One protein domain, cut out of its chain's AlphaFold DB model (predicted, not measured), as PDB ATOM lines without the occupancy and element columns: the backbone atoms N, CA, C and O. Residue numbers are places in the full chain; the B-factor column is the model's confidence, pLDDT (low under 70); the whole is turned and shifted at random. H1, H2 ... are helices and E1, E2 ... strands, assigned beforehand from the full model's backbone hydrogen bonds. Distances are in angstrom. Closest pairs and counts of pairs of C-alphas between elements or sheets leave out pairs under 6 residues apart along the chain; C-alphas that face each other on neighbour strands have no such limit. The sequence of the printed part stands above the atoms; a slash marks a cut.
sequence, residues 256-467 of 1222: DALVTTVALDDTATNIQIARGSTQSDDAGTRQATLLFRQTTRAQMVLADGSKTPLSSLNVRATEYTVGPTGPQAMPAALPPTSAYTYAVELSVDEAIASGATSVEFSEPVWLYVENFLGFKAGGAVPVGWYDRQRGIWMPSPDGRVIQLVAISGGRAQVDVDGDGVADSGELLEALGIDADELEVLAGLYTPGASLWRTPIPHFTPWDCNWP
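AT A GLANCE: This is residues 256 to 467 of the 1222 residues of an uncharacterized protein of Bradymonadaceae bacterium (UniProt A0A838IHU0). A strongly twisted sheet wraps round into a flattened, nearly closed barrel: E2, E5, E10, E14 and E12 make one wall, E1, E8, E9, E15 and E11 the other. The hairpin E3-E4 lies at one end and E6-E7 with H2 at the other; to the side, E13, H3, H4 and the end of E12 make a lobe, the sheet curling round H4. The printed part has 212 residues with four named helices and fifteen named strands, in the order E1 to E8, H1, E9, H2, E10 to E13, H3, H4, E14, E15. The class is mostly strand, the large sheet is branched with antiparallel neighbours, and the whole is compact, with a radius of gyration of the C-alphas of 16.8 A and spans of 49 by 44 by 30 A.

HOW THE PARTS SIT: In the branched sheet, E10 (residues 356 to 370) has E5 (289 to 292) and E6 (298 to 302) on one side and E14 (450 to 459) on the other side; within hydrogen-bond range are N 289 and O 368, 2.9 A, N 299 and O 360, 2.9 A, and N 367 and O 454, 3.0 A. E12 (392 to 408) has E11 (380 to 387) and E13 (411 to 415) on one side and E14 on the other side, with N 394 and O 385 at 2.8 A, N 413 and O 406 at 2.8 A, and N 400 and O 453 at 2.9 A. E11, E12 and E13 form a meander, each strand the antiparallel neighbour of the one before. E15 (461 to 464) has E11 on one side and E9 (342 to 348) on the other side, with N 386 and O 461 at 2.9 A and N 344 and O 462 at 2.9 A. E8 (312 to 319) has E9 on one side, N 318 and O 345 at 2.9 A, and E1 (260 to 263) on the other side, N 262 and O 313 at 2.8 A. E2 (272 to 275) is the neighbour of E5, N 274 and O 290 at 3.0 A; the closest C-alphas of E1 and E2, Thr 260 and Ala 274, are 5.4 A apart. E7 (307 to 310) forms a hairpin with E6, N 300 and O 308 at 2.8 A; E3 (279 to 281) and E4 (284 to 286) form another, N 279 and O 286 at 2.9 A. H4 (435 to 444) is on the branched sheet, and its closest C-alphas to E13 are Glu 439 and Arg 411, 4.3 A apart. H2 (349 to 353) has a height over the sheet of 6.4 A and is over none of its strands, but only just, with 2 of its 5 C-alphas on E10. H1 (326 to 329) only grazes the sheet; H3 (426 to 430) is not on it. In H2, H3 and H4 every O i to N i+4 pair is within hydrogen-bond range; H1 is too short for one.

IN THESE COORDINATES: E12 is 44.0 A long, from C-alpha 392 at (366.920, 187.959, 323.580) to C-alpha 408 at (386.110, 148.392, 323.080), and bends by 65 degrees at residue 405. E10, 29.7 A, bends by 100 degrees at residue 362. H4 measures 14.5 A. E15 ends with C-alpha 464 at (378.028, 177.341, 324.073).

THE WHOLE: The C-alphas farthest apart, Asp 304 and Ser 408, are 49.6 A apart. The printed part has no cut, and the link from H1 to E9, residues 330 to 341, is long. The mean pLDDT of the printed part is 92.1; residue 337 is under 70.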
ATOM      1  N   ASP A 256     375.685 177.329 305.439       94.19
ATOM      2  CA  ASP A 256     376.656 176.259 305.185       94.19
ATOM      3  C   ASP A 256     376.296 175.511 303.895       94.19
ATOM      4  O   ASP A 256     375.133 175.181 303.666       94.19
ATOM      5  N   ALA A 257     377.285 175.240 303.045       91.31
ATOM      6  CA  ALA A 257     377.074 174.549 301.779       91.31
ATOM      7  C   ALA A 257     376.738 173.057 301.960       91.31
ATOM      8  O   ALA A 257     376.151 172.456 301.059       91.31
ATOM      9  N   LEU A 258     377.102 172.449 303.097       95.38
ATOM     10  CA  LEU A 258     376.811 171.049 303.388       95.38
ATOM     11  C   LEU A 258     375.379 170.880 303.900       95.38
ATOM     12  O   LEU A 258     374.994 171.435 304.929       95.38
ATOM     13  N   VAL A 259     374.615 170.048 303.190       96.31
ATOM     14  CA  VAL A 259     373.233 169.690 303.526       96.31
ATOM     15  C   VAL A 259     373.157 168.201 303.781       96.31
ATOM     16  O   VAL A 259     373.640 167.402 302.978       96.31
ATOM     17  N   THR A 260     372.534 167.819 304.891       97.19
ATOM     18  CA  THR A 260     372.248 166.414 305.189       97.19
ATOM     19  C   THR A 260     370.745 166.193 305.248       97.19
ATOM     20  O   THR A 260     370.065 166.792 306.079       97.19
ATOM     21  N   THR A 261     370.232 165.291 304.413       96.38
ATOM     22  CA  THR A 261     368.839 164.847 304.508       96.38
ATOM     23  C   THR A 261     368.687 163.825 305.638       96.38
ATOM     24  O   THR A 261     369.366 162.799 305.644       96.38
ATOM     25  N   VAL A 262     367.786 164.094 306.582       95.88
ATOM     26  CA  VAL A 262     367.456 163.224 307.721       95.88
ATOM     27  C   VAL A 262     366.012 162.751 307.588       95.88
ATOM     28  O   VAL A 262     365.100 163.572 307.496       95.88
ATOM     29  N   ALA A 263     365.787 161.437 307.596       93.81
ATOM     30  CA  ALA A 263     364.444 160.858 307.604       93.81
ATOM     31  C   ALA A 263     363.877 160.817 309.033       93.81
ATOM     32  O   ALA A 263     364.578 160.409 309.958       93.81
ATOM     33  N   LEU A 264     362.614 161.209 309.221       91.56
ATOM     34  CA  LEU A 264     361.930 161.218 310.527       91.56
ATOM     35  C   LEU A 264     360.747 160.245 310.587       91.56
ATOM     36  O   LEU A 264     359.932 160.301 311.508       91.56
ATOM     37  N   ASP A 265     360.612 159.378 309.592       84.50
ATOM     38  CA  ASP A 265     359.568 158.364 309.542       84.50
ATOM     39  C   ASP A 265     360.044 157.025 310.136       84.50
ATOM     40  O   ASP A 265     361.173 156.869 310.609       84.50
ATOM     41  N   ASP A 266     359.160 156.030 310.124       81.69
ATOM     42  CA  ASP A 266     359.447 154.702 310.673       81.69
ATOM     43  C   ASP A 266     360.458 153.897 309.821       81.69
ATOM     44  O   ASP A 266     360.732 152.735 310.129       81.69
ATOM     45  N   THR A 267     361.014 154.478 308.748       78.94
ATOM     46  CA  THR A 267     362.058 153.842 307.930       78.94
ATOM     47  C   THR A 267     363.470 154.068 308.477       78.94
ATOM     48  O   THR A 267     364.394 153.359 308.073       78.94
ATOM     49  N   ALA A 268     363.657 154.988 309.433       80.00
ATOM     50  CA  ALA A 268     364.936 155.209 310.103       80.00
ATOM     51  C   ALA A 268     365.289 154.034 311.036       80.00
ATOM     52  O   ALA A 268     364.704 153.873 312.103       80.00
ATOM     53  N   THR A 269     366.273 153.210 310.650       79.25
ATOM     54  CA  THR A 269     366.674 152.011 311.418       79.25
ATOM     55  C   THR A 269     367.952 152.170 312.242       79.25
ATOM     56  O   THR A 269     368.314 151.233 312.941       79.25
ATOM     57  N   ASN A 270     368.659 153.301 312.125       88.56
ATOM     58  CA  ASN A 270     369.907 153.621 312.833       88.56
ATOM     59  C   ASN A 270     369.938 155.114 313.210       88.56
ATOM     60  O   ASN A 270     369.164 155.900 312.659       88.56
ATOM     61  N   ILE A 271     370.843 155.517 314.111       94.38
ATOM     62  CA  ILE A 271     371.131 156.941 314.355       94.38
ATOM     63  C   ILE A 271     371.635 157.580 313.051       94.38
ATOM     64  O   ILE A 271     372.541 157.052 312.405       94.38
ATOM     65  N   GLN A 272     371.047 158.713 312.672       95.69
ATOM     66  CA  GLN A 272     371.445 159.495 311.501       95.69
ATOM     67  C   GLN A 272     372.336 160.663 311.929       95.69
ATOM     68  O   GLN A 272     372.122 161.259 312.984       95.69
ATOM     69  N   ILE A 273     373.342 160.979 311.112       97.19
ATOM     70  CA  ILE A 273     374.383 161.959 311.440       97.19
ATOM     71  C   ILE A 273     374.325 163.090 310.418       97.19
ATOM     72  O   ILE A 273     374.523 162.833 309.232       97.19
ATOM     73  N   ALA A 274     374.131 164.324 310.880       97.62
ATOM     74  CA  ALA A 274     374.317 165.526 310.067       97.62
ATOM     75  C   ALA A 274     375.564 166.279 310.534       97.62
ATOM     76  O   ALA A 274     375.799 166.404 311.736       97.62
ATOM     77  N   ARG A 275     376.381 166.765 309.594       96.94
ATOM     78  CA  ARG A 275     377.609 167.513 309.902       96.94
ATOM     79  C   ARG A 275     377.676 168.813 309.118       96.94
ATOM     80  O   ARG A 275     377.384 168.820 307.926       96.94
ATOM     81  N   GLY A 276     378.087 169.881 309.798       96.75
ATOM     82  CA  GLY A 276     378.446 171.149 309.159       96.75
ATOM     83  C   GLY A 276     379.833 171.091 308.520       96.75
ATOM     84  O   GLY A 276     380.545 170.088 308.627       96.75
ATOM     85  N   SER A 277     380.254 172.171 307.872       96.31
ATOM     86  CA  SER A 277     381.614 172.296 307.346       96.31
ATOM     87  C   SER A 277     382.645 172.350 308.479       96.31
ATOM     88  O   SER A 277     382.431 173.005 309.498       96.31
ATOM     89  N   THR A 278     383.795 171.689 308.304       96.44
ATOM     90  CA  THR A 278     384.917 171.792 309.251       96.44
ATOM     91  C   THR A 278     385.504 173.203 309.219       96.44
ATOM     92  O   THR A 278     385.884 173.690 308.154       96.44
ATOM     93  N   GLN A 279     385.630 173.832 310.386       94.94
ATOM     94  CA  GLN A 279     386.248 175.146 310.556       94.94
ATOM     95  C   GLN A 279     387.610 175.007 311.239       94.94
ATOM     96  O   GLN A 279     387.814 174.134 312.086       94.94
ATOM     97  N   SER A 280     388.561 175.863 310.865       92.12
ATOM     98  CA  SER A 280     389.900 175.905 311.456       92.12
ATOM     99  C   SER A 280     390.398 177.347 311.496       92.12
ATOM    100  O   SER A 280     390.475 178.009 310.461       92.12
ATOM    101  N   ASP A 281     390.713 177.833 312.692       89.38
ATOM    102  CA  ASP A 281     391.319 179.144 312.939       89.38
ATOM    103  C   ASP A 281     392.304 179.056 314.122       89.38
ATOM    104  O   ASP A 281     392.610 177.962 314.604       89.38
ATOM    105  N   ASP A 282     392.801 180.199 314.603       86.56
ATOM    106  CA  ASP A 282     393.758 180.284 315.718       86.56
ATOM    107  C   ASP A 282     393.272 179.626 317.022       86.56
ATOM    108  O   ASP A 282     394.085 179.320 317.893       86.56
ATOM    109  N   ALA A 283     391.962 179.420 317.187       83.75
ATOM    110  CA  ALA A 283     391.415 178.753 318.363       83.75
ATOM    111  C   ALA A 283     391.480 177.227 318.262       83.75
ATOM    112  O   ALA A 283     391.453 176.557 319.288       83.75
ATOM    113  N   GLY A 284     391.562 176.676 317.052       89.50
ATOM    114  CA  GLY A 284     391.605 175.240 316.803       89.50
ATOM    115  C   GLY A 284     390.621 174.786 315.729       89.50
ATOM    116  O   GLY A 284     389.846 175.565 315.174       89.50
ATOM    117  N   THR A 285     390.668 173.492 315.420       94.00
ATOM    118  CA  THR A 285     389.796 172.869 314.414       94.00
ATOM    119  C   THR A 285     388.568 172.266 315.083       94.00
ATOM    120  O   THR A 285     388.715 171.601 316.109       94.00
ATOM    121  N   ARG A 286     387.385 172.478 314.500       95.69
ATOM    122  CA  ARG A 286     386.108 171.942 314.993       95.69
ATOM    123  C   ARG A 286     385.087 171.729 313.873       95.69
ATOM    124  O   ARG A 286     385.236 172.261 312.770       95.69
ATOM    125  N   GLN A 287     384.053 170.952 314.158       97.00
ATOM    126  CA  GLN A 287     382.947 170.646 313.267       97.00
ATOM    127  C   GLN A 287     381.678 170.347 314.076       97.00
ATOM    128  O   GLN A 287     381.659 169.455 314.922       97.00
ATOM    129  N   ALA A 288     380.579 171.032 313.752       98.00
ATOM    130  CA  ALA A 288     379.265 170.691 314.290       98.00
ATOM    131  C   ALA A 288     378.843 169.285 313.836       98.00
ATOM    132  O   ALA A 288     378.758 169.029 312.630       98.00
ATOM    133  N   THR A 289     378.528 168.403 314.783       98.44
ATOM    134  CA  THR A 289     378.023 167.051 314.513       98.44
ATOM    135  C   THR A 289     376.722 166.807 315.271       98.44
ATOM    136  O   THR A 289     376.688 166.889 316.493       98.44
ATOM    137  N   LEU A 290     375.642 166.503 314.552       98.38
ATOM    138  CA  LEU A 290     374.300 166.285 315.098       98.38
ATOM    139  C   LEU A 290     373.907 164.815 314.974       98.38
ATOM    140  O   LEU A 290     374.020 164.239 313.888       98.38
ATOM    141  N   LEU A 291     373.407 164.230 316.061       97.50
ATOM    142  CA  LEU A 291     372.931 162.846 316.108       97.50
ATOM    143  C   LEU A 291     371.411 162.811 316.293       97.50
ATOM    144  O   LEU A 291     370.892 163.226 317.332       97.50
ATOM    145  N   PHE A 292     370.711 162.264 315.299       96.38
ATOM    146  CA  PHE A 292     369.261 162.071 315.303       96.38
ATOM    147  C   PHE A 292     368.934 160.614 315.608       96.38
ATOM    148  O   PHE A 292     369.352 159.705 314.884       96.38
ATOM    149  N   ARG A 293     368.174 160.383 316.680       93.31
ATOM    150  CA  ARG A 293     367.734 159.042 317.067       93.31
ATOM    151  C   ARG A 293     366.601 158.580 316.153       93.31
ATOM    152  O   ARG A 293     365.878 159.378 315.565       93.31
ATOM    153  N   GLN A 294     366.412 157.268 316.057       90.31
ATOM    154  CA  GLN A 294     365.356 156.659 315.228       90.31
ATOM    155  C   GLN A 294     363.945 157.094 315.667       90.31
ATOM    156  O   GLN A 294     363.008 157.184 314.873       90.31
ATOM    157  N   THR A 295     363.797 157.379 316.959       91.06
ATOM    158  CA  THR A 295     362.562 157.832 317.602       91.06
ATOM    159  C   THR A 295     362.304 159.327 317.444       91.06
ATOM    160  O   THR A 295     361.219 159.792 317.798       91.06
ATOM    161  N   THR A 296     363.250 160.083 316.880       94.31
ATOM    162  CA  THR A 296     363.132 161.532 316.764       94.31
ATOM    163  C   THR A 296     362.059 161.880 315.737       94.31
ATOM    164  O   THR A 296     362.029 161.359 314.621       94.31
ATOM    165  N   ARG A 297     361.139 162.758 316.124       95.25
ATOM    166  CA  ARG A 297     360.122 163.376 315.266       95.25
ATOM    167  C   ARG A 297     360.273 164.889 315.365       95.25
ATOM    168  O   ARG A 297     360.741 165.377 316.391       95.25
ATOM    169  N   ALA A 298     359.871 165.622 314.328       97.00
ATOM    170  CA  ALA A 298     359.999 167.075 314.296       97.00
ATOM    171  C   ALA A 298     358.747 167.772 313.751       97.00
ATOM    172  O   ALA A 298     357.979 167.200 312.973       97.00
ATOM    173  N   GLN A 299     358.570 169.028 314.148       97.00
ATOM    174  CA  GLN A 299     357.545 169.929 313.629       97.00
ATOM    175  C   GLN A 299     358.112 171.345 313.492       97.00
ATOM    176  O   GLN A 299     358.823 171.810 314.379       97.00
ATOM    177  N   MET A 300     357.787 172.043 312.407       96.38
ATOM    178  CA  MET A 300     358.098 173.468 312.269       96.38
ATOM    179  C   MET A 300     357.009 174.328 312.908       96.38
ATOM    180  O   MET A 300     355.826 173.984 312.834       96.38
ATOM    181  N   VAL A 301     357.411 175.443 313.516       95.31
ATOM    182  CA  VAL A 301     356.523 176.450 314.111       95.31
ATOM    183  C   VAL A 301     356.519 177.684 313.216       95.31
ATOM    184  O   VAL A 301     357.576 178.245 312.937       95.31
ATOM    185  N   LEU A 302     355.349 178.098 312.735       92.69
ATOM    186  CA  LEU A 302     355.203 179.293 311.899       92.69
ATOM    187  C   LEU A 302     355.083 180.556 312.762       92.69
ATOM    188  O   LEU A 302     354.839 180.485 313.966       92.69
ATOM    189  N   ALA A 303     355.234 181.728 312.141       86.62
ATOM    190  CA  ALA A 303     355.187 183.017 312.837       86.62
ATOM    191  C   ALA A 303     353.869 183.267 313.601       86.62
ATOM    192  O   ALA A 303     353.870 183.977 314.603       86.62
ATOM    193  N   ASP A 304     352.759 182.658 313.170       86.56
ATOM    194  CA  ASP A 304     351.455 182.713 313.846       86.56
ATOM    195  C   ASP A 304     351.305 181.700 315.004       86.56
ATOM    196  O   ASP A 304     350.248 181.617 315.634       86.56
ATOM    197  N   GLY A 305     352.354 180.921 315.285       88.75
ATOM    198  CA  GLY A 305     352.402 179.884 316.315       88.75
ATOM    199  C   GLY A 305     351.826 178.529 315.893       88.75
ATOM    200  O   GLY A 305     351.853 177.583 316.687       88.75
ATOM    201  N   SER A 306     351.303 178.395 314.670       93.75
ATOM    202  CA  SER A 306     350.825 177.109 314.159       93.75
ATOM    203  C   SER A 306     351.982 176.129 313.924       93.75
ATOM    204  O   SER A 306     353.118 176.525 313.659       93.75
ATOM    205  N   LYS A 307     351.704 174.824 314.062       96.69
ATOM    206  CA  LYS A 307     352.717 173.758 313.999       96.69
ATOM    207  C   LYS A 307     352.436 172.790 312.858       96.69
ATOM    208  O   LYS A 307     351.314 172.300 312.734       96.69
ATOM    209  N   THR A 308     353.464 172.479 312.071       96.38
ATOM    210  CA  THR A 308     353.379 171.548 310.935       96.38
ATOM    211  C   THR A 308     354.402 170.417 311.091       96.38
ATOM    212  O   THR A 308     355.596 170.708 311.173       96.38
ATOM    213  N   PRO A 309     353.984 169.136 311.138       95.62
ATOM    214  CA  PRO A 309     354.908 168.002 311.218       95.62
ATOM    215  C   PRO A 309     355.826 167.893 309.996       95.62
ATOM    216  O   PRO A 309     355.402 168.178 308.876       95.62
ATOM    217  N   LEU A 310     357.048 167.402 310.206       94.56
ATOM    218  CA  LEU A 310     358.033 167.140 309.154       94.56
ATOM    219  C   LEU A 310     358.338 165.637 309.081       94.56
ATOM    220  O   LEU A 310     358.603 165.000 310.100       94.56
ATOM    221  N   SER A 311     358.299 165.066 307.874       91.56
ATOM    222  CA  SER A 311     358.666 163.663 307.611       91.56
ATOM    223  C   SER A 311     360.146 163.483 307.260       91.56
ATOM    224  O   SER A 311     360.691 162.393 307.411       91.56
ATOM    225  N   SER A 312     360.797 164.549 306.802       94.19
ATOM    226  CA  SER A 312     362.227 164.620 306.505       94.19
ATOM    227  C   SER A 312     362.733 166.039 306.743       94.19
ATOM    228  O   SER A 312     361.937 166.978 306.721       94.19
ATOM    229  N   LEU A 313     364.041 166.191 306.949       95.75
ATOM    230  CA  LEU A 313     364.710 167.479 307.144       95.75
ATOM    231  C   LEU A 313     365.911 167.593 306.212       95.75
ATOM    232  O   LEU A 313     366.721 166.669 306.181       95.75
ATOM    233  N   ASN A 314     366.091 168.731 305.549       97.31
ATOM    234  CA  ASN A 314     367.367 169.097 304.937       97.31
ATOM    235  C   ASN A 314     368.147 170.004 305.892       97.31
ATOM    236  O   ASN A 314     367.905 171.205 305.975       97.31
ATOM    237  N   VAL A 315     369.040 169.390 306.672       97.94
ATOM    238  CA  VAL A 315     369.709 170.010 307.819       97.94
ATOM    239  C   VAL A 315     371.024 170.660 307.411       97.94
ATOM    240  O   VAL A 315     371.857 170.025 306.756       97.94
ATOM    241  N   ARG A 316     371.242 171.884 307.900       97.69
ATOM    242  CA  ARG A 316     372.521 172.604 307.856       97.69
ATOM    243  C   ARG A 316     372.948 173.014 309.261       97.69
ATOM    244  O   ARG A 316     372.114 173.381 310.091       97.69
ATOM    245  N   ALA A 317     374.257 173.007 309.498       97.50
ATOM    246  CA  ALA A 317     374.867 173.521 310.719       97.50
ATOM    247  C   ALA A 317     375.924 174.566 310.345       97.50
ATOM    248  O   ALA A 317     377.019 174.212 309.918       97.50
ATOM    249  N   THR A 318     375.579 175.848 310.478       97.06
ATOM    250  CA  THR A 318     376.426 176.967 310.038       97.06
ATOM    251  C   THR A 318     377.075 177.637 311.246       97.06
ATOM    252  O   THR A 318     376.400 178.315 312.013       97.06
ATOM    253  N   GLU A 319     378.381 177.464 311.445       96.12
ATOM    254  CA  GLU A 319     379.088 178.077 312.582       96.12
ATOM    255  C   GLU A 319     379.213 179.598 312.406       96.12
ATOM    256  O   GLU A 319     379.758 180.044 311.402       96.12
ATOM    257  N   TYR A 320     378.796 180.402 313.385       94.88
ATOM    258  CA  TYR A 320     378.995 181.858 313.402       94.88
ATOM    259  C   TYR A 320     380.426 182.254 313.789       94.88
ATOM    260  O   TYR A 320     380.987 183.229 313.288       94.88
ATOM    261  N   THR A 321     381.029 181.491 314.695       89.62
ATOM    262  CA  THR A 321     382.204 181.872 315.480       89.62
ATOM    263  C   THR A 321     383.548 181.609 314.798       89.62
ATOM    264  O   THR A 321     384.461 181.066 315.411       89.62
ATOM    265  N   VAL A 322     383.695 182.005 313.533       89.19
ATOM    266  CA  VAL A 322     384.897 181.704 312.736       89.19
ATOM    267  C   VAL A 322     385.790 182.932 312.566       89.19
ATOM    268  O   VAL A 322     385.369 183.945 312.004       89.19
ATOM    269  N   GLY A 323     387.052 182.811 312.983       86.62
ATOM    270  CA  GLY A 323     388.077 183.831 312.772       86.62
ATOM    271  C   GLY A 323     387.842 185.146 313.537       86.62
ATOM    272  O   GLY A 323     387.002 185.221 314.435       86.62
ATOM    273  N   PRO A 324     388.592 186.212 313.202       82.94
ATOM    274  CA  PRO A 324     388.581 187.470 313.956       82.94
ATOM    275  C   PRO A 324     387.275 188.270 313.829       82.94
ATOM    276  O   PRO A 324     386.981 189.082 314.699       82.94
ATOM    277  N   THR A 325     386.490 188.048 312.771       87.94
ATOM    278  CA  THR A 325     385.181 188.688 312.543       87.94
ATOM    279  C   THR A 325     384.021 187.938 313.193       87.94
ATOM    280  O   THR A 325     382.870 188.360 313.098       87.94
ATOM    281  N   GLY A 326     384.288 186.779 313.797       89.31
ATOM    282  CA  GLY A 326     383.244 185.924 314.333       89.31
ATOM    283  C   GLY A 326     382.413 186.558 315.466       89.31
ATOM    284  O   GLY A 326     381.209 186.312 315.481       89.31
ATOM    285  N   PRO A 327     382.948 187.412 316.368       88.31
ATOM    286  CA  PRO A 327     382.117 188.138 317.336       88.31
ATOM    287  C   PRO A 327     381.065 189.038 316.673       88.31
ATOM    288  O   PRO A 327     379.921 189.089 317.118       88.31
ATOM    289  N   GLN A 328     381.419 189.710 315.574       92.94
ATOM    290  CA  GLN A 328     380.502 190.536 314.782       92.94
ATOM    291  C   GLN A 328     379.552 189.700 313.921       92.94
ATOM    292  O   GLN A 328     378.550 190.237 313.451       92.94
ATOM    293  N   ALA A 329     379.845 188.415 313.709       94.88
ATOM    294  CA  ALA A 329     379.004 187.496 312.949       94.88
ATOM    295  C   ALA A 329     377.867 186.888 313.775       94.88
ATOM    296  O   ALA A 329     376.919 186.354 313.210       94.88
ATOM    297  N   MET A 330     377.950 186.982 315.104       94.69
ATOM    298  CA  MET A 330     376.964 186.427 316.026       94.69
ATOM    299  C   MET A 330     375.530 186.870 315.689       94.69
ATOM    300  O   MET A 330     375.325 188.035 315.307       94.69
ATOM    301  N   PRO A 331     374.522 185.997 315.900       94.69
ATOM    302  CA  PRO A 331     373.122 186.325 315.629       94.69
ATOM    303  C   PRO A 331     372.681 187.554 316.430       94.69
ATOM    304  O   PRO A 331     371.961 188.393 315.905       94.69
ATOM    305  N   ALA A 332     373.206 187.731 317.645       93.06
ATOM    306  CA  ALA A 332     373.089 188.948 318.435       93.06
ATOM    307  C   ALA A 332     374.292 189.145 319.359       93.06
ATOM    308  O   ALA A 332     375.084 188.229 319.569       93.06
ATOM    309  N   ALA A 333     374.412 190.343 319.935       88.31
ATOM    310  CA  ALA A 333     375.367 190.584 321.012       88.31
ATOM    311  C   ALA A 333     375.053 189.670 322.208       88.31
ATOM    312  O   ALA A 333     373.887 189.463 322.549       88.31
ATOM    313  N   LEU A 334     376.093 189.120 322.825       84.75
ATOM    314  CA  LEU A 334     375.964 188.236 323.980       84.75
ATOM    315  C   LEU A 334     375.529 188.999 325.234       84.75
ATOM    316  O   LEU A 334     375.821 190.194 325.351       84.75
ATOM    317  N   PRO A 335     374.885 188.322 326.204       77.19
ATOM    318  CA  PRO A 335     374.755 188.871 327.546       77.19
ATOM    319  C   PRO A 335     376.137 189.291 328.080       77.19
ATOM    320  O   PRO A 335     377.111 188.580 327.822       77.19
ATOM    321  N   PRO A 336     376.257 190.388 328.857       70.12
ATOM    322  CA  PRO A 336     377.556 190.922 329.297       70.12
ATOM    323  C   PRO A 336     378.471 189.912 330.008       70.12
ATOM    324  O   PRO A 336     379.690 190.067 330.006       70.12
ATOM    325  N   THR A 337     377.885 188.873 330.602       69.81
ATOM    326  CA  THR A 337     378.547 187.821 331.384       69.81
ATOM    327  C   THR A 337     378.889 186.564 330.582       69.81
ATOM    328  O   THR A 337     379.552 185.677 331.110       69.81
ATOM    329  N   SER A 338     378.459 186.473 329.321       78.75
ATOM    330  CA  SER A 338     378.719 185.326 328.440       78.75
ATOM    331  C   SER A 338     379.853 185.634 327.476       78.75
ATOM    332  O   SER A 338     379.825 186.636 326.761       78.75
ATOM    333  N   ALA A 339     380.863 184.775 327.470       78.19
ATOM    334  CA  ALA A 339     382.064 184.963 326.679       78.19
ATOM    335  C   ALA A 339     381.910 184.379 325.289       78.19
ATOM    336  O   ALA A 339     381.394 183.289 325.163       78.19
ATOM    337  N   TYR A 340     382.476 185.014 324.272       84.38
ATOM    338  CA  TYR A 340     382.522 184.445 322.930       84.38
ATOM    339  C   TYR A 340     383.338 183.131 322.872       84.38
ATOM    340  O   TYR A 340     384.561 183.150 323.073       84.38
ATOM    341  N   THR A 341     382.695 181.999 322.562       87.12
ATOM    342  CA  THR A 341     383.359 180.697 322.331       87.12
ATOM    343  C   THR A 341     382.877 179.994 321.065       87.12
ATOM    344  O   THR A 341     383.667 179.919 320.122       87.12
ATOM    345  N   TYR A 342     381.644 179.476 321.018       93.38
ATOM    346  CA  TYR A 342     381.139 178.716 319.868       93.38
ATOM    347  C   TYR A 342     379.633 178.861 319.695       93.38
ATOM    348  O   TYR A 342     378.868 178.411 320.543       93.38
ATOM    349  N   ALA A 343     379.224 179.354 318.532       95.75
ATOM    350  CA  ALA A 343     377.825 179.494 318.176       95.75
ATOM    351  C   ALA A 343     377.554 178.954 316.778       95.75
ATOM    352  O   ALA A 343     378.358 179.114 315.856       95.75
ATOM    353  N   VAL A 344     376.385 178.348 316.611       97.38
ATOM    354  CA  VAL A 344     375.982 177.660 315.390       97.38
ATOM    355  C   VAL A 344     374.521 177.949 315.066       97.38
ATOM    356  O   VAL A 344     373.652 177.893 315.934       97.38
ATOM    357  N   GLU A 345     374.239 178.240 313.800       97.31
ATOM    358  CA  GLU A 345     372.883 178.164 313.273       97.31
ATOM    359  C   GLU A 345     372.566 176.716 312.941       97.31
ATOM    360  O   GLU A 345     373.177 176.127 312.043       97.31
ATOM    361  N   LEU A 346     371.567 176.168 313.620       97.56
ATOM    362  CA  LEU A 346     370.948 174.914 313.222       97.56
ATOM    363  C   LEU A 346     369.700 175.259 312.419       97.56
ATOM    364  O   LEU A 346     368.807 175.934 312.923       97.56
ATOM    365  N   SER A 347     369.659 174.839 311.157       95.62
ATOM    366  CA  SER A 347     368.594 175.231 310.231       95.62
ATOM    367  C   SER A 347     368.120 174.067 309.372       95.62
ATOM    368  O   SER A 347     368.822 173.068 309.190       95.62
ATOM    369  N   VAL A 348     366.888 174.205 308.885       96.62
ATOM    370  CA  VAL A 348     366.211 173.255 308.002       96.62
ATOM    371  C   VAL A 348     365.708 174.030 306.791       96.62
ATOM    372  O   VAL A 348     364.977 175.008 306.965       96.62
ATOM    373  N   ASP A 349     366.074 173.605 305.583       94.44
ATOM    374  CA  ASP A 349     365.732 174.329 304.349       94.44
ATOM    375  C   ASP A 349     364.207 174.470 304.173       94.44
ATOM    376  O   ASP A 349     363.717 175.535 303.794       94.44
ATOM    377  N   GLU A 350     363.432 173.443 304.539       94.69
ATOM    378  CA  GLU A 350     361.962 173.475 304.510       94.69
ATOM    379  C   GLU A 350     361.367 174.529 305.457       94.69
ATOM    380  O   GLU A 350     360.353 175.161 305.141       94.69
ATOM    381  N   ALA A 351     361.997 174.727 306.618       94.12
ATOM    382  CA  ALA A 351     361.566 175.704 307.609       94.12
ATOM    383  C   ALA A 351     361.860 177.133 307.131       94.12
ATOM    384  O   ALA A 351     360.981 177.991 307.213       94.12
ATOM    385  N   ILE A 352     363.048 177.366 306.556       91.25
ATOM    386  CA  ILE A 352     363.425 178.654 305.951       91.25
ATOM    387  C   ILE A 352     362.456 179.010 304.819       91.25
ATOM    388  O   ILE A 352     361.891 180.102 304.816       91.25
ATOM    389  N   ALA A 353     362.200 178.073 303.900       90.19
ATOM    390  CA  ALA A 353     361.298 178.287 302.767       90.19
ATOM    391  C   ALA A 353     359.852 178.603 303.194       90.19
ATOM    392  O   ALA A 353     359.129 179.293 302.476       90.19
ATOM    393  N   SER A 354     359.432 178.116 304.366       90.25
ATOM    394  CA  SER A 354     358.089 178.342 304.917       90.25
ATOM    395  C   SER A 354     357.991 179.580 305.818       90.25
ATOM    396  O   SER A 354     356.904 179.874 306.316       90.25
ATOM    397  N   GLY A 355     359.100 180.289 306.074       90.00
ATOM    398  CA  GLY A 355     359.142 181.392 307.041       90.00
ATOM    399  C   GLY A 355     358.876 180.940 308.484       90.00
ATOM    400  O   GLY A 355     358.304 181.689 309.278       90.00
ATOM    401  N   ALA A 356     359.229 179.696 308.816       93.25
ATOM    402  CA  ALA A 356     359.093 179.161 310.163       93.25
ATOM    403  C   ALA A 356     360.120 179.789 311.117       93.25
ATOM    404  O   ALA A 356     361.234 180.135 310.730       93.25
ATOM    405  N   THR A 357     359.744 179.920 312.385       92.19
ATOM    406  CA  THR A 357     360.550 180.578 313.420       92.19
ATOM    407  C   THR A 357     361.384 179.597 314.233       92.19
ATOM    408  O   THR A 357     362.403 179.987 314.800       92.19
ATOM    409  N   SER A 358     360.989 178.321 314.263       94.81
ATOM    410  CA  SER A 358     361.767 177.229 314.851       94.81
ATOM    411  C   SER A 358     361.348 175.864 314.295       94.81
ATOM    412  O   SER A 358     360.283 175.711 313.689       94.81
ATOM    413  N   VAL A 359     362.186 174.849 314.529       97.56
ATOM    414  CA  VAL A 359     361.830 173.430 314.350       97.56
ATOM    415  C   VAL A 359     361.977 172.720 315.688       97.56
ATOM    416  O   VAL A 359     363.080 172.626 316.207       97.56
ATOM    417  N   GLU A 360     360.882 172.232 316.259       97.06
ATOM    418  CA  GLU A 360     360.859 171.530 317.546       97.06
ATOM    419  C   GLU A 360     360.974 170.013 317.361       97.06
ATOM    420  O   GLU A 360     360.359 169.455 316.447       97.06
ATOM    421  N   PHE A 361     361.679 169.336 318.272       97.06
ATOM    422  CA  PHE A 361     361.825 167.878 318.274       97.06
ATOM    423  C   PHE A 361     361.051 167.205 319.414       97.06
ATOM    424  O   PHE A 361     360.856 167.774 320.486       97.06
ATOM    425  N   SER A 362     360.628 165.955 319.200       95.50
ATOM    426  CA  SER A 362     359.968 165.126 320.222       95.50
ATOM    427  C   SER A 362     360.901 164.688 321.355       95.50
ATOM    428  O   SER A 362     360.440 164.335 322.437       95.50
ATOM    429  N   GLU A 363     362.202 164.677 321.085       92.81
ATOM    430  CA  GLU A 363     363.295 164.417 322.019       92.81
ATOM    431  C   GLU A 363     364.515 165.247 321.578       92.81
ATOM    432  O   GLU A 363     364.599 165.590 320.395       92.81
ATOM    433  N   PRO A 364     365.455 165.588 322.476       93.56
ATOM    434  CA  PRO A 364     366.622 166.373 322.092       93.56
ATOM    435  C   PRO A 364     367.489 165.676 321.037       93.56
ATOM    436  O   PRO A 364     367.827 164.498 321.166       93.56
ATOM    437  N   VAL A 365     367.911 166.442 320.034       96.12
ATOM    438  CA  VAL A 365     369.014 166.091 319.132       96.12
ATOM    439  C   VAL A 365     370.325 166.409 319.848       96.12
ATOM    440  O   VAL A 365     370.430 167.433 320.520       96.12
ATOM    441  N   TRP A 366     371.336 165.552 319.733       95.62
ATOM    442  CA  TRP A 366     372.612 165.781 320.418       95.62
ATOM    443  C   TRP A 366     373.609 166.467 319.492       95.62
ATOM    444  O   TRP A 366     373.957 165.914 318.447       95.62
ATOM    445  N   LEU A 367     374.062 167.659 319.886       97.81
ATOM    446  CA  LEU A 367     375.147 168.384 319.230       97.81
ATOM    447  C   LEU A 367     376.482 168.020 319.886       97.81
ATOM    448  O   LEU A 367     376.622 168.049 321.110       97.81
ATOM    449  N   TYR A 368     377.449 167.710 319.031       98.19
ATOM    450  CA  TYR A 368     378.838 167.450 319.350       98.19
ATOM    451  C   TYR A 368     379.737 168.467 318.660       98.19
ATOM    452  O   TYR A 368     379.574 168.738 317.466       98.19
ATOM    453  N   VAL A 369     380.692 168.998 319.415       97.94
ATOM    454  CA  VAL A 369     381.742 169.903 318.931       97.94
ATOM    455  C   VAL A 369     383.055 169.465 319.563       97.94
ATOM    456  O   VAL A 369     383.089 169.134 320.746       97.94
ATOM    457  N   GLU A 370     384.146 169.434 318.808       97.31
ATOM    458  CA  GLU A 370     385.471 169.158 319.363       97.31
ATOM    459  C   GLU A 370     385.801 170.174 320.457       97.31
ATOM    460  O   GLU A 370     385.532 171.358 320.310       97.31
ATOM    461  N   ASN A 371     386.413 169.742 321.557       93.88
ATOM    462  CA  ASN A 371     386.814 170.623 322.651       93.88
ATOM    463  C   ASN A 371     388.081 171.416 322.280       93.88
ATOM    464  O   ASN A 371     389.149 171.246 322.869       93.88
ATOM    465  N   PHE A 372     387.967 172.260 321.255       91.56
ATOM    466  CA  PHE A 372     389.076 172.973 320.623       91.56
ATOM    467  C   PHE A 372     389.757 173.983 321.560       91.56
ATOM    468  O   PHE A 372     390.927 174.293 321.369       91.56
ATOM    469  N   LEU A 373     389.057 174.434 322.610       87.50
ATOM    470  CA  LEU A 373     389.604 175.307 323.655       87.50
ATOM    471  C   LEU A 373     390.249 174.542 324.824       87.50
ATOM    472  O   LEU A 373     390.951 175.151 325.626       87.50
ATOM    473  N   GLY A 374     390.056 173.225 324.927       88.31
ATOM    474  CA  GLY A 374     390.710 172.402 325.947       88.31
ATOM    475  C   GLY A 374     390.149 172.563 327.363       88.31
ATOM    476  O   GLY A 374     390.909 172.502 328.328       88.31
ATOM    477  N   PHE A 375     388.832 172.752 327.508       87.00
ATOM    478  CA  PHE A 375     388.174 172.692 328.820       87.00
ATOM    479  C   PHE A 375     388.322 171.298 329.453       87.00
ATOM    480  O   PHE A 375     388.480 170.301 328.747       87.00
ATOM    481  N   LYS A 376     388.286 171.202 330.785       87.25
ATOM    482  CA  LYS A 376     388.450 169.918 331.488       87.25
ATOM    483  C   LYS A 376     387.258 168.992 331.194       87.25
ATOM    484  O   LYS A 376     386.115 169.449 331.187       87.25
ATOM    485  N   ALA A 377     387.522 167.700 330.970       88.81
ATOM    486  CA  ALA A 377     386.472 166.679 330.956       88.81
ATOM    487  C   ALA A 377     385.694 166.722 332.281       88.81
ATOM    488  O   ALA A 377     386.250 167.096 333.313       88.81
ATOM    489  N   GLY A 378     384.392 166.456 332.229       86.00
ATOM    490  CA  GLY A 378     383.500 166.657 333.368       86.00
ATOM    491  C   GLY A 378     383.083 168.107 333.633       86.00
ATOM    492  O   GLY A 378     382.242 168.349 334.494       86.00
ATOM    493  N   GLY A 379     383.593 169.092 332.893       82.75
ATOM    494  CA  GLY A 379     383.090 170.463 332.977       82.75
ATOM    495  C   GLY A 379     381.664 170.591 332.430       82.75
ATOM    496  O   GLY A 379     381.293 169.907 331.466       82.75
ATOM    497  N   ALA A 380     380.869 171.491 333.014       84.81
ATOM    498  CA  ALA A 380     379.623 171.937 332.397       84.81
ATOM    499  C   ALA A 380     379.930 172.732 331.117       84.81
ATOM    500  O   ALA A 380     380.911 173.477 331.055       84.81
ATOM    501  N   VAL A 381     379.085 172.572 330.098       89.81
ATOM    502  CA  VAL A 381     379.091 173.385 328.874       89.81
ATOM    503  C   VAL A 381     377.877 174.299 328.949       89.81
ATOM    504  O   VAL A 381     376.775 173.818 328.706       89.81
ATOM    505  N   PRO A 382     378.016 175.584 329.305       88.25
ATOM    506  CA  PRO A 382     376.859 176.459 329.410       88.25
ATOM    507  C   PRO A 382     376.240 176.715 328.041       88.25
ATOM    508  O   PRO A 382     376.945 177.120 327.117       88.25
ATOM    509  N   VAL A 383     374.931 176.491 327.905       90.50
ATOM    510  CA  VAL A 383     374.243 176.575 326.607       90.50
ATOM    511  C   VAL A 383     373.111 177.597 326.629       90.50
ATOM    512  O   VAL A 383     372.288 177.618 327.544       90.50
ATOM    513  N   GLY A 384     373.038 178.422 325.589       92.06
ATOM    514  CA  GLY A 384     371.928 179.329 325.324       92.06
ATOM    515  C   GLY A 384     371.464 179.242 323.873       92.06
ATOM    516  O   GLY A 384     372.202 178.801 322.995       92.06
ATOM    517  N   TRP A 385     370.235 179.673 323.617       94.12
ATOM    518  CA  TRP A 385     369.684 179.822 322.272       94.12
ATOM    519  C   TRP A 385     369.129 181.230 322.083       94.12
ATOM    520  O   TRP A 385     368.762 181.895 323.055       94.12
ATOM    521  N   TYR A 386     369.097 181.715 320.846       93.94
ATOM    522  CA  TYR A 386     368.618 183.064 320.556       93.94
ATOM    523  C   TYR A 386     367.164 183.060 320.078       93.94
ATOM    524  O   TYR A 386     366.837 182.464 319.051       93.94
ATOM    525  N   ASP A 387     366.296 183.758 320.810       91.25
ATOM    526  CA  ASP A 387     364.904 183.984 320.431       91.25
ATOM    527  C   ASP A 387     364.808 185.254 319.578       91.25
ATOM    528  O   ASP A 387     364.775 186.368 320.104       91.25
ATOM    529  N   ARG A 388     364.751 185.088 318.251       89.62
ATOM    530  CA  ARG A 388     364.657 186.206 317.295       89.62
ATOM    531  C   ARG A 388     363.347 186.985 317.392       89.62
ATOM    532  O   ARG A 388     363.326 188.160 317.041       89.62
ATOM    533  N   GLN A 389     362.263 186.350 317.848       87.88
ATOM    534  CA  GLN A 389     360.977 187.036 318.003       87.88
ATOM    535  C   GLN A 389     361.006 187.984 319.199       87.88
ATOM    536  O   GLN A 389     360.369 189.027 319.166       87.88
ATOM    537  N   ARG A 390     361.750 187.630 320.252       84.44
ATOM    538  CA  ARG A 390     361.909 188.467 321.451       84.44
ATOM    539  C   ARG A 390     363.175 189.322 321.443       84.44
ATOM    540  O   ARG A 390     363.329 190.192 322.295       84.44
ATOM    541  N   GLY A 391     364.109 189.047 320.538       88.62
ATOM    542  CA  GLY A 391     365.404 189.714 320.465       88.62
ATOM    543  C   GLY A 391     366.320 189.443 321.667       88.62
ATOM    544  O   GLY A 391     367.161 190.289 321.987       88.62
ATOM    545  N   ILE A 392     366.179 188.296 322.348       86.69
ATOM    546  CA  ILE A 392     366.920 187.959 323.580       86.69
ATOM    547  C   ILE A 392     367.561 186.569 323.532       86.69
ATOM    548  O   ILE A 392     367.063 185.646 322.892       86.69
ATOM    549  N   TRP A 393     368.659 186.412 324.270       89.44
ATOM    550  CA  TRP A 393     369.246 185.104 324.542       89.44
ATOM    551  C   TRP A 393     368.522 184.409 325.692       89.44
ATOM    552  O   TRP A 393     368.286 185.001 326.745       89.44
ATOM    553  N   MET A 394     368.217 183.133 325.495       88.12
ATOM    554  CA  MET A 394     367.521 182.271 326.436       88.12
ATOM    555  C   MET A 394     368.479 181.183 326.933       88.12
ATOM    556  O   MET A 394     369.010 180.429 326.114       88.12
ATOM    557  N   PRO A 395     368.720 181.063 328.249       85.56
ATOM    558  CA  PRO A 395     369.541 179.978 328.763       85.56
ATOM    559  C   PRO A 395     368.810 178.631 328.641       85.56
ATOM    560  O   PRO A 395     367.580 178.556 328.690       85.56
ATOM    561  N   SER A 396     369.581 177.561 328.473       87.19
ATOM    562  CA  SER A 396     369.127 176.185 328.249       87.19
ATOM    563  C   SER A 396     369.837 175.230 329.213       87.19
ATOM    564  O   SER A 396     370.821 175.639 329.833       87.19
ATOM    565  N   PRO A 397     369.378 173.968 329.362       85.69
ATOM    566  CA  PRO A 397     370.158 172.951 330.043       85.69
ATOM    567  C   PRO A 397     371.607 172.866 329.577       85.69
ATOM    568  O   PRO A 397     371.862 172.801 328.371       85.69
ATOM    569  N   ASP A 398     372.530 172.862 330.538       86.69
ATOM    570  CA  ASP A 398     373.962 172.784 330.261       86.69
ATOM    571  C   ASP A 398     374.313 171.442 329.604       86.69
ATOM    572  O   ASP A 398     373.732 170.391 329.893       86.69
ATOM    573  N   GLY A 399     375.279 171.476 328.693       91.00
ATOM    574  CA  GLY A 399     375.929 170.283 328.175       91.00
ATOM    575  C   GLY A 399     377.077 169.819 329.066       91.00
ATOM    576  O   GLY A 399     377.299 170.318 330.171       91.00
ATOM    577  N   ARG A 400     377.859 168.874 328.547       90.94
ATOM    578  CA  ARG A 400     378.988 168.270 329.260       90.94
ATOM    579  C   ARG A 400     380.215 168.165 328.368       90.94
ATOM    580  O   ARG A 400     380.103 167.781 327.202       90.94
ATOM    581  N   VAL A 401     381.388 168.460 328.922       93.19
ATOM    582  CA  VAL A 401     382.660 168.095 328.294       93.19
ATOM    583  C   VAL A 401     382.910 166.614 328.564       93.19
ATOM    584  O   VAL A 401     383.019 166.205 329.719       93.19
ATOM    585  N   ILE A 402     383.012 165.812 327.509       95.31
ATOM    586  CA  ILE A 402     383.314 164.380 327.584       95.31
ATOM    587  C   ILE A 402     384.668 164.088 326.939       95.31
ATOM    588  O   ILE A 402     385.138 164.834 326.073       95.31
ATOM    589  N   GLN A 403     385.293 162.979 327.318       96.75
ATOM    590  CA  GLN A 403     386.527 162.507 326.701       96.75
ATOM    591  C   GLN A 403     386.432 161.024 326.351       96.75
ATOM    592  O   GLN A 403     386.125 160.190 327.191       96.75
ATOM    593  N   LEU A 404     386.733 160.655 325.107       97.12
ATOM    594  CA  LEU A 404     386.847 159.254 324.715       97.12
ATOM    595  C   LEU A 404     388.173 158.699 325.240       97.12
ATOM    596  O   LEU A 404     389.238 159.093 324.770       97.12
ATOM    597  N   VAL A 405     388.136 157.747 326.166       97.00
ATOM    598  CA  VAL A 405     389.347 157.149 326.754       97.00
ATOM    599  C   VAL A 405     389.803 155.888 326.018       97.00
ATOM    600  O   VAL A 405     391.000 155.613 325.930       97.00
ATOM    601  N   ALA A 406     388.870 155.127 325.441       96.81
ATOM    602  CA  ALA A 406     389.162 153.914 324.680       96.81
ATOM    603  C   ALA A 406     388.016 153.551 323.722       96.81
ATOM    604  O   ALA A 406     386.921 154.097 323.801       96.81
ATOM    605  N   ILE A 407     388.262 152.585 322.833       96.62
ATOM    606  CA  ILE A 407     387.222 151.912 322.045       96.62
ATOM    607  C   ILE A 407     387.308 150.418 322.343       96.62
ATOM    608  O   ILE A 407     388.373 149.812 322.207       96.62
ATOM    609  N   SER A 408     386.191 149.814 322.744       94.69
ATOM    610  CA  SER A 408     386.110 148.392 323.080       94.69
ATOM    611  C   SER A 408     384.816 147.792 322.549       94.69
ATOM    612  O   SER A 408     383.735 148.337 322.749       94.69
ATOM    613  N   GLY A 409     384.918 146.668 321.834       91.56
ATOM    614  CA  GLY A 409     383.750 145.993 321.256       91.56
ATOM    615  C   GLY A 409     382.975 146.832 320.230       91.56
ATOM    616  O   GLY A 409     381.772 146.648 320.110       91.56
ATOM    617  N   GLY A 410     383.646 147.755 319.527       93.19
ATOM    618  CA  GLY A 410     383.010 148.666 318.565       93.19
ATOM    619  C   GLY A 410     382.325 149.883 319.193       93.19
ATOM    620  O   GLY A 410     381.739 150.670 318.466       93.19
ATOM    621  N   ARG A 411     382.417 150.065 320.519       95.38
ATOM    622  CA  ARG A 411     381.817 151.194 321.242       95.38
ATOM    623  C   ARG A 411     382.867 152.055 321.921       95.38
ATOM    624  O   ARG A 411     383.892 151.545 322.386       95.38
ATOM    625  N   ALA A 412     382.593 153.351 321.988       96.44
ATOM    626  CA  ALA A 412     383.403 154.299 322.725       96.44
ATOM    627  C   ALA A 412     383.263 154.038 324.228       96.44
ATOM    628  O   ALA A 412     382.198 153.672 324.722       96.44
ATOM    629  N   GLN A 413     384.360 154.214 324.950       96.50
ATOM    630  CA  GLN A 413     384.387 154.335 326.400       96.50
ATOM    631  C   GLN A 413     384.686 155.799 326.705       96.50
ATOM    632  O   GLN A 413     385.704 156.309 326.230       96.50
ATOM    633  N   VAL A 414     383.788 156.468 327.425       95.88
ATOM    634  CA  VAL A 414     383.839 157.916 327.660       95.88
ATOM    635  C   VAL A 414     384.017 158.218 329.143       95.88
ATOM    636  O   VAL A 414     383.445 157.524 329.972       95.88
ATOM    637  N   ASP A 415     384.824 159.228 329.430       94.38
ATOM    638  CA  ASP A 415     384.966 159.923 330.709       94.38
ATOM    639  C   ASP A 415     384.055 161.163 330.666       94.38
ATOM    640  O   ASP A 415     384.171 161.996 329.756       94.38
ATOM    641  N   VAL A 416     383.109 161.248 331.599       91.75
ATOM    642  CA  VAL A 416     382.122 162.324 331.733       91.75
ATOM    643  C   VAL A 416     382.243 163.086 333.055       91.75
ATOM    644  O   VAL A 416     381.501 164.054 333.252       91.75
ATOM    645  N   ASP A 417     383.149 162.701 333.956       87.50
ATOM    646  CA  ASP A 417     383.363 163.350 335.259       87.50
ATOM    647  C   ASP A 417     384.767 163.955 335.446       87.50
ATOM    648  O   ASP A 417     384.971 164.765 336.353       87.50
ATOM    649  N   GLY A 418     385.680 163.678 334.517       88.25
ATOM    650  CA  GLY A 418     387.022 164.237 334.444       88.25
ATOM    651  C   GLY A 418     388.080 163.466 335.226       88.25
ATOM    652  O   GLY A 418     389.188 163.988 335.398       88.25
ATOM    653  N   ASP A 419     387.783 162.262 335.723       89.44
ATOM    654  CA  ASP A 419     388.736 161.451 336.487       89.44
ATOM    655  C   ASP A 419     389.764 160.695 335.610       89.44
ATOM    656  O   ASP A 419     390.740 160.126 336.121       89.44
ATOM    657  N   GLY A 420     389.601 160.748 334.282       90.50
ATOM    658  CA  GLY A 420     390.449 160.089 333.292       90.50
ATOM    659  C   GLY A 420     390.146 158.600 333.090       90.50
ATOM    660  O   GLY A 420     390.941 157.903 332.443       90.50
ATOM    661  N   VAL A 421     389.047 158.087 333.644       92.75
ATOM    662  CA  VAL A 421     388.610 156.689 333.590       92.75
ATOM    663  C   VAL A 421     387.303 156.574 332.797       92.75
ATOM    664  O   VAL A 421     386.538 157.512 332.646       92.75
ATOM    665  N   ALA A 422     387.068 155.402 332.202       93.12
ATOM    666  CA  ALA A 422     385.824 155.133 331.489       93.12
ATOM    667  C   ALA A 422     384.641 155.008 332.457       93.12
ATOM    668  O   ALA A 422     384.643 154.119 333.315       93.12
ATOM    669  N   ASP A 423     383.593 155.788 332.215       93.06
ATOM    670  CA  ASP A 423     382.337 155.715 332.950       93.06
ATOM    671  C   ASP A 423     381.408 154.616 332.429       93.06
ATOM    672  O   ASP A 423     381.493 154.147 331.288       93.06
ATOM    673  N   SER A 424     380.496 154.160 333.292       86.38
ATOM    674  CA  SER A 424     379.508 153.134 332.947       86.38
ATOM    675  C   SER A 424     378.247 153.222 333.811       86.38
ATOM    676  O   SER A 424     378.257 153.811 334.889       86.38
ATOM    677  N   GLY A 425     377.165 152.580 333.358       82.81
ATOM    678  CA  GLY A 425     375.937 152.427 334.139       82.81
ATOM    679  C   GLY A 425     375.226 153.756 334.407       82.81
ATOM    680  O   GLY A 425     374.870 154.464 333.471       82.81
ATOM    681  N   GLU A 426     375.037 154.071 335.689       79.75
ATOM    682  CA  GLU A 426     374.184 155.157 336.201       79.75
ATOM    683  C   GLU A 426     374.604 156.558 335.720       79.75
ATOM    684  O   GLU A 426     373.739 157.362 335.386       79.75
ATOM    685  N   LEU A 427     375.911 156.835 335.594       83.75
ATOM    686  CA  LEU A 427     376.422 158.131 335.111       83.75
ATOM    687  C   LEU A 427     376.069 158.397 333.639       83.75
ATOM    688  O   LEU A 427     375.671 159.504 333.282       83.75
ATOM    689  N   LEU A 428     376.175 157.377 332.779       90.25
ATOM    690  CA  LEU A 428     375.828 157.508 331.359       90.25
ATOM    691  C   LEU A 428     374.310 157.570 331.158       90.25
ATOM    692  O   LEU A 428     373.835 158.379 330.363       90.25
ATOM    693  N   GLU A 429     373.548 156.772 331.917       87.25
ATOM    694  CA  GLU A 429     372.080 156.799 331.903       87.25
ATOM    695  C   GLU A 429     371.528 158.158 332.363       87.25
ATOM    696  O   GLU A 429     370.606 158.677 331.734       87.25
ATOM    697  N   ALA A 430     372.127 158.778 333.388       83.81
ATOM    698  CA  ALA A 430     371.751 160.112 333.862       83.81
ATOM    699  C   ALA A 430     371.946 161.206 332.795       83.81
ATOM    700  O   ALA A 430     371.172 162.159 332.740       83.81
ATOM    701  N   LEU A 431     372.938 161.048 331.912       86.44
ATOM    702  CA  LEU A 431     373.199 161.951 330.783       86.44
ATOM    703  C   LEU A 431     372.476 161.533 329.489       86.44
ATOM    704  O   LEU A 431     372.622 162.191 328.455       86.44
ATOM    705  N   GLY A 432     371.715 160.435 329.518       89.25
ATOM    706  CA  GLY A 432     371.020 159.886 328.356       89.25
ATOM    707  C   GLY A 432     371.943 159.330 327.266       89.25
ATOM    708  O   GLY A 432     371.520 159.249 326.115       89.25
ATOM    709  N   ILE A 433     373.193 158.980 327.590       92.81
ATOM    710  CA  ILE A 433     374.145 158.368 326.651       92.81
ATOM    711  C   ILE A 433     373.856 156.869 326.578       92.81
ATOM    712  O   ILE A 433     373.960 156.165 327.583       92.81
ATOM    713  N   ASP A 434     373.524 156.366 325.389       91.94
ATOM    714  CA  ASP A 434     373.216 154.949 325.188       91.94
ATOM    715  C   ASP A 434     374.252 154.200 324.338       91.94
ATOM    716  O   ASP A 434     375.255 154.733 323.864       91.94
ATOM    717  N   ALA A 435     374.013 152.900 324.189       92.25
ATOM    718  CA  ALA A 435     374.894 151.993 323.476       92.25
ATOM    719  C   ALA A 435     375.053 152.314 321.979       92.25
ATOM    720  O   ALA A 435     376.139 152.079 321.445       92.25
ATOM    721  N   ASP A 436     374.000 152.813 321.330       93.25
ATOM    722  CA  ASP A 436     373.993 153.117 319.897       93.25
ATOM    723  C   ASP A 436     374.751 154.430 319.649       93.25
ATOM    724  O   ASP A 436     375.554 154.534 318.721       93.25
ATOM    725  N   GLU A 437     374.581 155.408 320.541       95.31
ATOM    726  CA  GLU A 437     375.345 156.654 320.555       95.31
ATOM    727  C   GLU A 437     376.849 156.390 320.740       95.31
ATOM    728  O   GLU A 437     377.667 156.915 319.983       95.31
ATOM    729  N   LEU A 438     377.236 155.503 321.665       96.06
ATOM    730  CA  LEU A 438     378.641 155.114 321.858       96.06
ATOM    731  C   LEU A 438     379.242 154.374 320.650       96.06
ATOM    732  O   LEU A 438     380.451 154.467 320.420       96.06
ATOM    733  N   GLU A 439     378.441 153.625 319.888       96.38
ATOM    734  CA  GLU A 439     378.880 152.982 318.641       96.38
ATOM    735  C   GLU A 439     379.138 154.023 317.543       96.38
ATOM    736  O   GLU A 439     380.185 153.991 316.892       96.38
ATOM    737  N   VAL A 440     378.246 155.012 317.405       96.75
ATOM    738  CA  VAL A 440     378.445 156.149 316.492       96.75
ATOM    739  C   VAL A 440     379.713 156.927 316.851       96.75
ATOM    740  O   VAL A 440     380.541 157.184 315.974       96.75
ATOM    741  N   LEU A 441     379.922 157.248 318.133       97.19
ATOM    742  CA  LEU A 441     381.113 157.976 318.580       97.19
ATOM    743  C   LEU A 441     382.415 157.216 318.288       97.19
ATOM    744  O   LEU A 441     383.389 157.838 317.871       97.19
ATOM    745  N   ALA A 442     382.440 155.888 318.440       97.25
ATOM    746  CA  ALA A 442     383.608 155.073 318.091       97.25
ATOM    747  C   ALA A 442     383.921 155.059 316.588       97.25
ATOM    748  O   ALA A 442     385.076 154.871 316.205       97.25
ATOM    749  N   GLY A 443     382.904 155.227 315.739       96.94
ATOM    750  CA  GLY A 443     383.075 155.342 314.292       96.94
ATOM    751  C   GLY A 443     383.552 156.725 313.841       96.94
ATOM    752  O   GLY A 443     384.226 156.832 312.816       96.94
ATOM    753  N   LEU A 444     383.211 157.775 314.594       96.62
ATOM    754  CA  LEU A 444     383.534 159.164 314.256       96.62
ATOM    755  C   LEU A 444     384.863 159.646 314.847       96.62
ATOM    756  O   LEU A 444     385.563 160.426 314.203       96.62
ATOM    757  N   TYR A 445     385.220 159.184 316.046       97.25
ATOM    758  CA  TYR A 445     386.312 159.744 316.838       97.25
ATOM    759  C   TYR A 445     387.293 158.676 317.325       97.25
ATOM    760  O   TYR A 445     386.955 157.510 317.516       97.25
ATOM    761  N   THR A 446     388.540 159.086 317.563       96.75
ATOM    762  CA  THR A 446     389.594 158.218 318.106       96.75
ATOM    763  C   THR A 446     389.761 158.406 319.618       96.75
ATOM    764  O   THR A 446     389.507 159.507 320.113       96.75
ATOM    765  N   PRO A 447     390.266 157.399 320.363       96.94
ATOM    766  CA  PRO A 447     390.629 157.576 321.769       96.94
ATOM    767  C   PRO A 447     391.554 158.785 321.971       96.94
ATOM    768  O   PRO A 447     392.495 158.987 321.204       96.94
ATOM    769  N   GLY A 448     391.275 159.580 322.999       95.00
ATOM    770  CA  GLY A 448     391.892 160.876 323.282       95.00
ATOM    771  C   GLY A 448     391.075 162.079 322.801       95.00
ATOM    772  O   GLY A 448     391.354 163.191 323.241       95.00
ATOM    773  N   ALA A 449     390.067 161.885 321.939       96.81
ATOM    774  CA  ALA A 449     389.165 162.962 321.537       96.81
ATOM    775  C   ALA A 449     388.374 163.487 322.745       96.81
ATOM    776  O   ALA A 449     387.785 162.705 323.489       96.81
ATOM    777  N   SER A 450     388.342 164.807 322.915       96.69
ATOM    778  CA  SER A 450     387.484 165.484 323.888       96.69
ATOM    779  C   SER A 450     386.462 166.333 323.144       96.69
ATOM    780  O   SER A 450     386.803 166.980 322.153       96.69
ATOM    781  N   LEU A 451     385.211 166.281 323.595       97.69
ATOM    782  CA  LEU A 451     384.044 166.798 322.891       97.69
ATOM    783  C   LEU A 451     383.126 167.534 323.864       97.69
ATOM    784  O   LEU A 451     382.958 167.116 325.008       97.69
ATOM    785  N   TRP A 452     382.485 168.594 323.399       96.38
ATOM    786  CA  TRP A 452     381.320 169.179 324.049       96.38
ATOM    787  C   TRP A 452     380.084 168.448 323.550       96.38
ATOM    788  O   TRP A 452     379.896 168.328 322.342       96.38
ATOM    789  N   ARG A 453     379.257 167.954 324.472       96.19
ATOM    790  CA  ARG A 453     377.993 167.277 324.179       96.19
ATOM    791  C   ARG A 453     376.842 168.094 324.750       96.19
ATOM    792  O   ARG A 453     376.740 168.228 325.968       96.19
ATOM    793  N   THR A 454     375.967 168.607 323.893       95.19
ATOM    794  CA  THR A 454     374.885 169.528 324.285       95.19
ATOM    795  C   THR A 454     373.522 169.063 323.756       95.19
ATOM    796  O   THR A 454     373.432 168.699 322.578       95.19
ATOM    797  N   PRO A 455     372.453 169.080 324.577       94.31
ATOM    798  CA  PRO A 455     371.104 168.731 324.131       94.31
ATOM    799  C   PRO A 455     370.442 169.879 323.354       94.31
ATOM    800  O   PRO A 455     370.386 171.007 323.837       94.31
ATOM    801  N   ILE A 456     369.866 169.572 322.189       96.56
ATOM    802  CA  ILE A 456     369.196 170.524 321.294       96.56
ATOM    803  C   ILE A 456     367.718 170.120 321.114       96.56
ATOM    804  O   ILE A 456     367.403 169.262 320.288       96.56
ATOM    805  N   PRO A 457     366.780 170.703 321.881       95.94
ATOM    806  CA  PRO A 457     365.351 170.387 321.783       95.94
ATOM    807  C   PRO A 457     364.649 171.031 320.578       95.94
ATOM    808  O   PRO A 457     363.536 170.632 320.233       95.94
ATOM    809  N   HIS A 458     365.260 172.035 319.950       96.75
ATOM    810  CA  HIS A 458     364.724 172.711 318.771       96.75
ATOM    811  C   HIS A 458     365.842 173.394 317.971       96.75
ATOM    812  O   HIS A 458     366.912 173.665 318.511       96.75
ATOM    813  N   PHE A 459     365.608 173.684 316.695       97.19
ATOM    814  CA  PHE A 459     366.542 174.422 315.842       97.19
ATOM    815  C   PHE A 459     366.212 175.912 315.798       97.19
ATOM    816  O   PHE A 459     365.084 176.304 315.494       97.19
ATOM    817  N   THR A 460     367.246 176.680 316.128       94.81
ATOM    818  CA  THR A 460     367.401 178.133 316.296       94.81
ATOM    819  C   THR A 460     368.926 178.398 316.287       94.81
ATOM    820  O   THR A 460     369.707 177.452 316.108       94.81
ATOM    821  N   PRO A 461     369.409 179.637 316.476       96.12
ATOM    822  CA  PRO A 461     370.813 179.863 316.795       96.12
ATOM    823  C   PRO A 461     371.113 179.356 318.204       96.12
ATOM    824  O   PRO A 461     370.425 179.736 319.152       96.12
ATOM    825  N   TRP A 462     372.163 178.555 318.338       96.00
ATOM    826  CA  TRP A 462     372.638 178.007 319.606       96.00
ATOM    827  C   TRP A 462     374.050 178.472 319.902       96.00
ATOM    828  O   TRP A 462     374.845 178.687 318.986       96.00
ATOM    829  N   ASP A 463     374.360 178.600 321.183       93.81
ATOM    830  CA  ASP A 463     375.641 179.095 321.648       93.81
ATOM    831  C   ASP A 463     376.096 178.385 322.926       93.81
ATOM    832  O   ASP A 463     375.308 178.160 323.847       93.81
ATOM    833  N   CYS A 464     377.374 178.025 322.969       92.00
ATOM    834  CA  CYS A 464     378.028 177.341 324.073       92.00
ATOM    835  C   CYS A 464     379.062 178.282 324.690       92.00
ATOM    836  O   CYS A 464     380.207 178.236 324.247       92.00
ATOM    837  N   ASN A 465     378.687 179.110 325.676       85.06
ATOM    838  CA  ASN A 465     379.516 180.206 326.202       85.06
ATOM    839  C   ASN A 465     379.742 180.170 327.712       85.06
ATOM    840  O   ASN A 465     378.808 180.290 328.499       85.06
ATOM    841  N   TRP A 466     381.012 180.130 328.113       82.62
ATOM    842  CA  TRP A 466     381.420 180.148 329.517       82.62
ATOM    843  C   TRP A 466     381.409 181.561 330.112       82.62
ATOM    844  O   TRP A 466     381.526 182.548 329.378       82.62
ATOM    845  N   PRO A 467     381.336 181.687 331.449       76.81
ATOM    846  CA  PRO A 467     381.668 182.932 332.121       76.81
ATOM    847  C   PRO A 467     383.116 183.346 331.825       76.81
ATOM    848  O   PRO A 467     384.017 182.515 331.685       76.81
TER     849      PRO A 467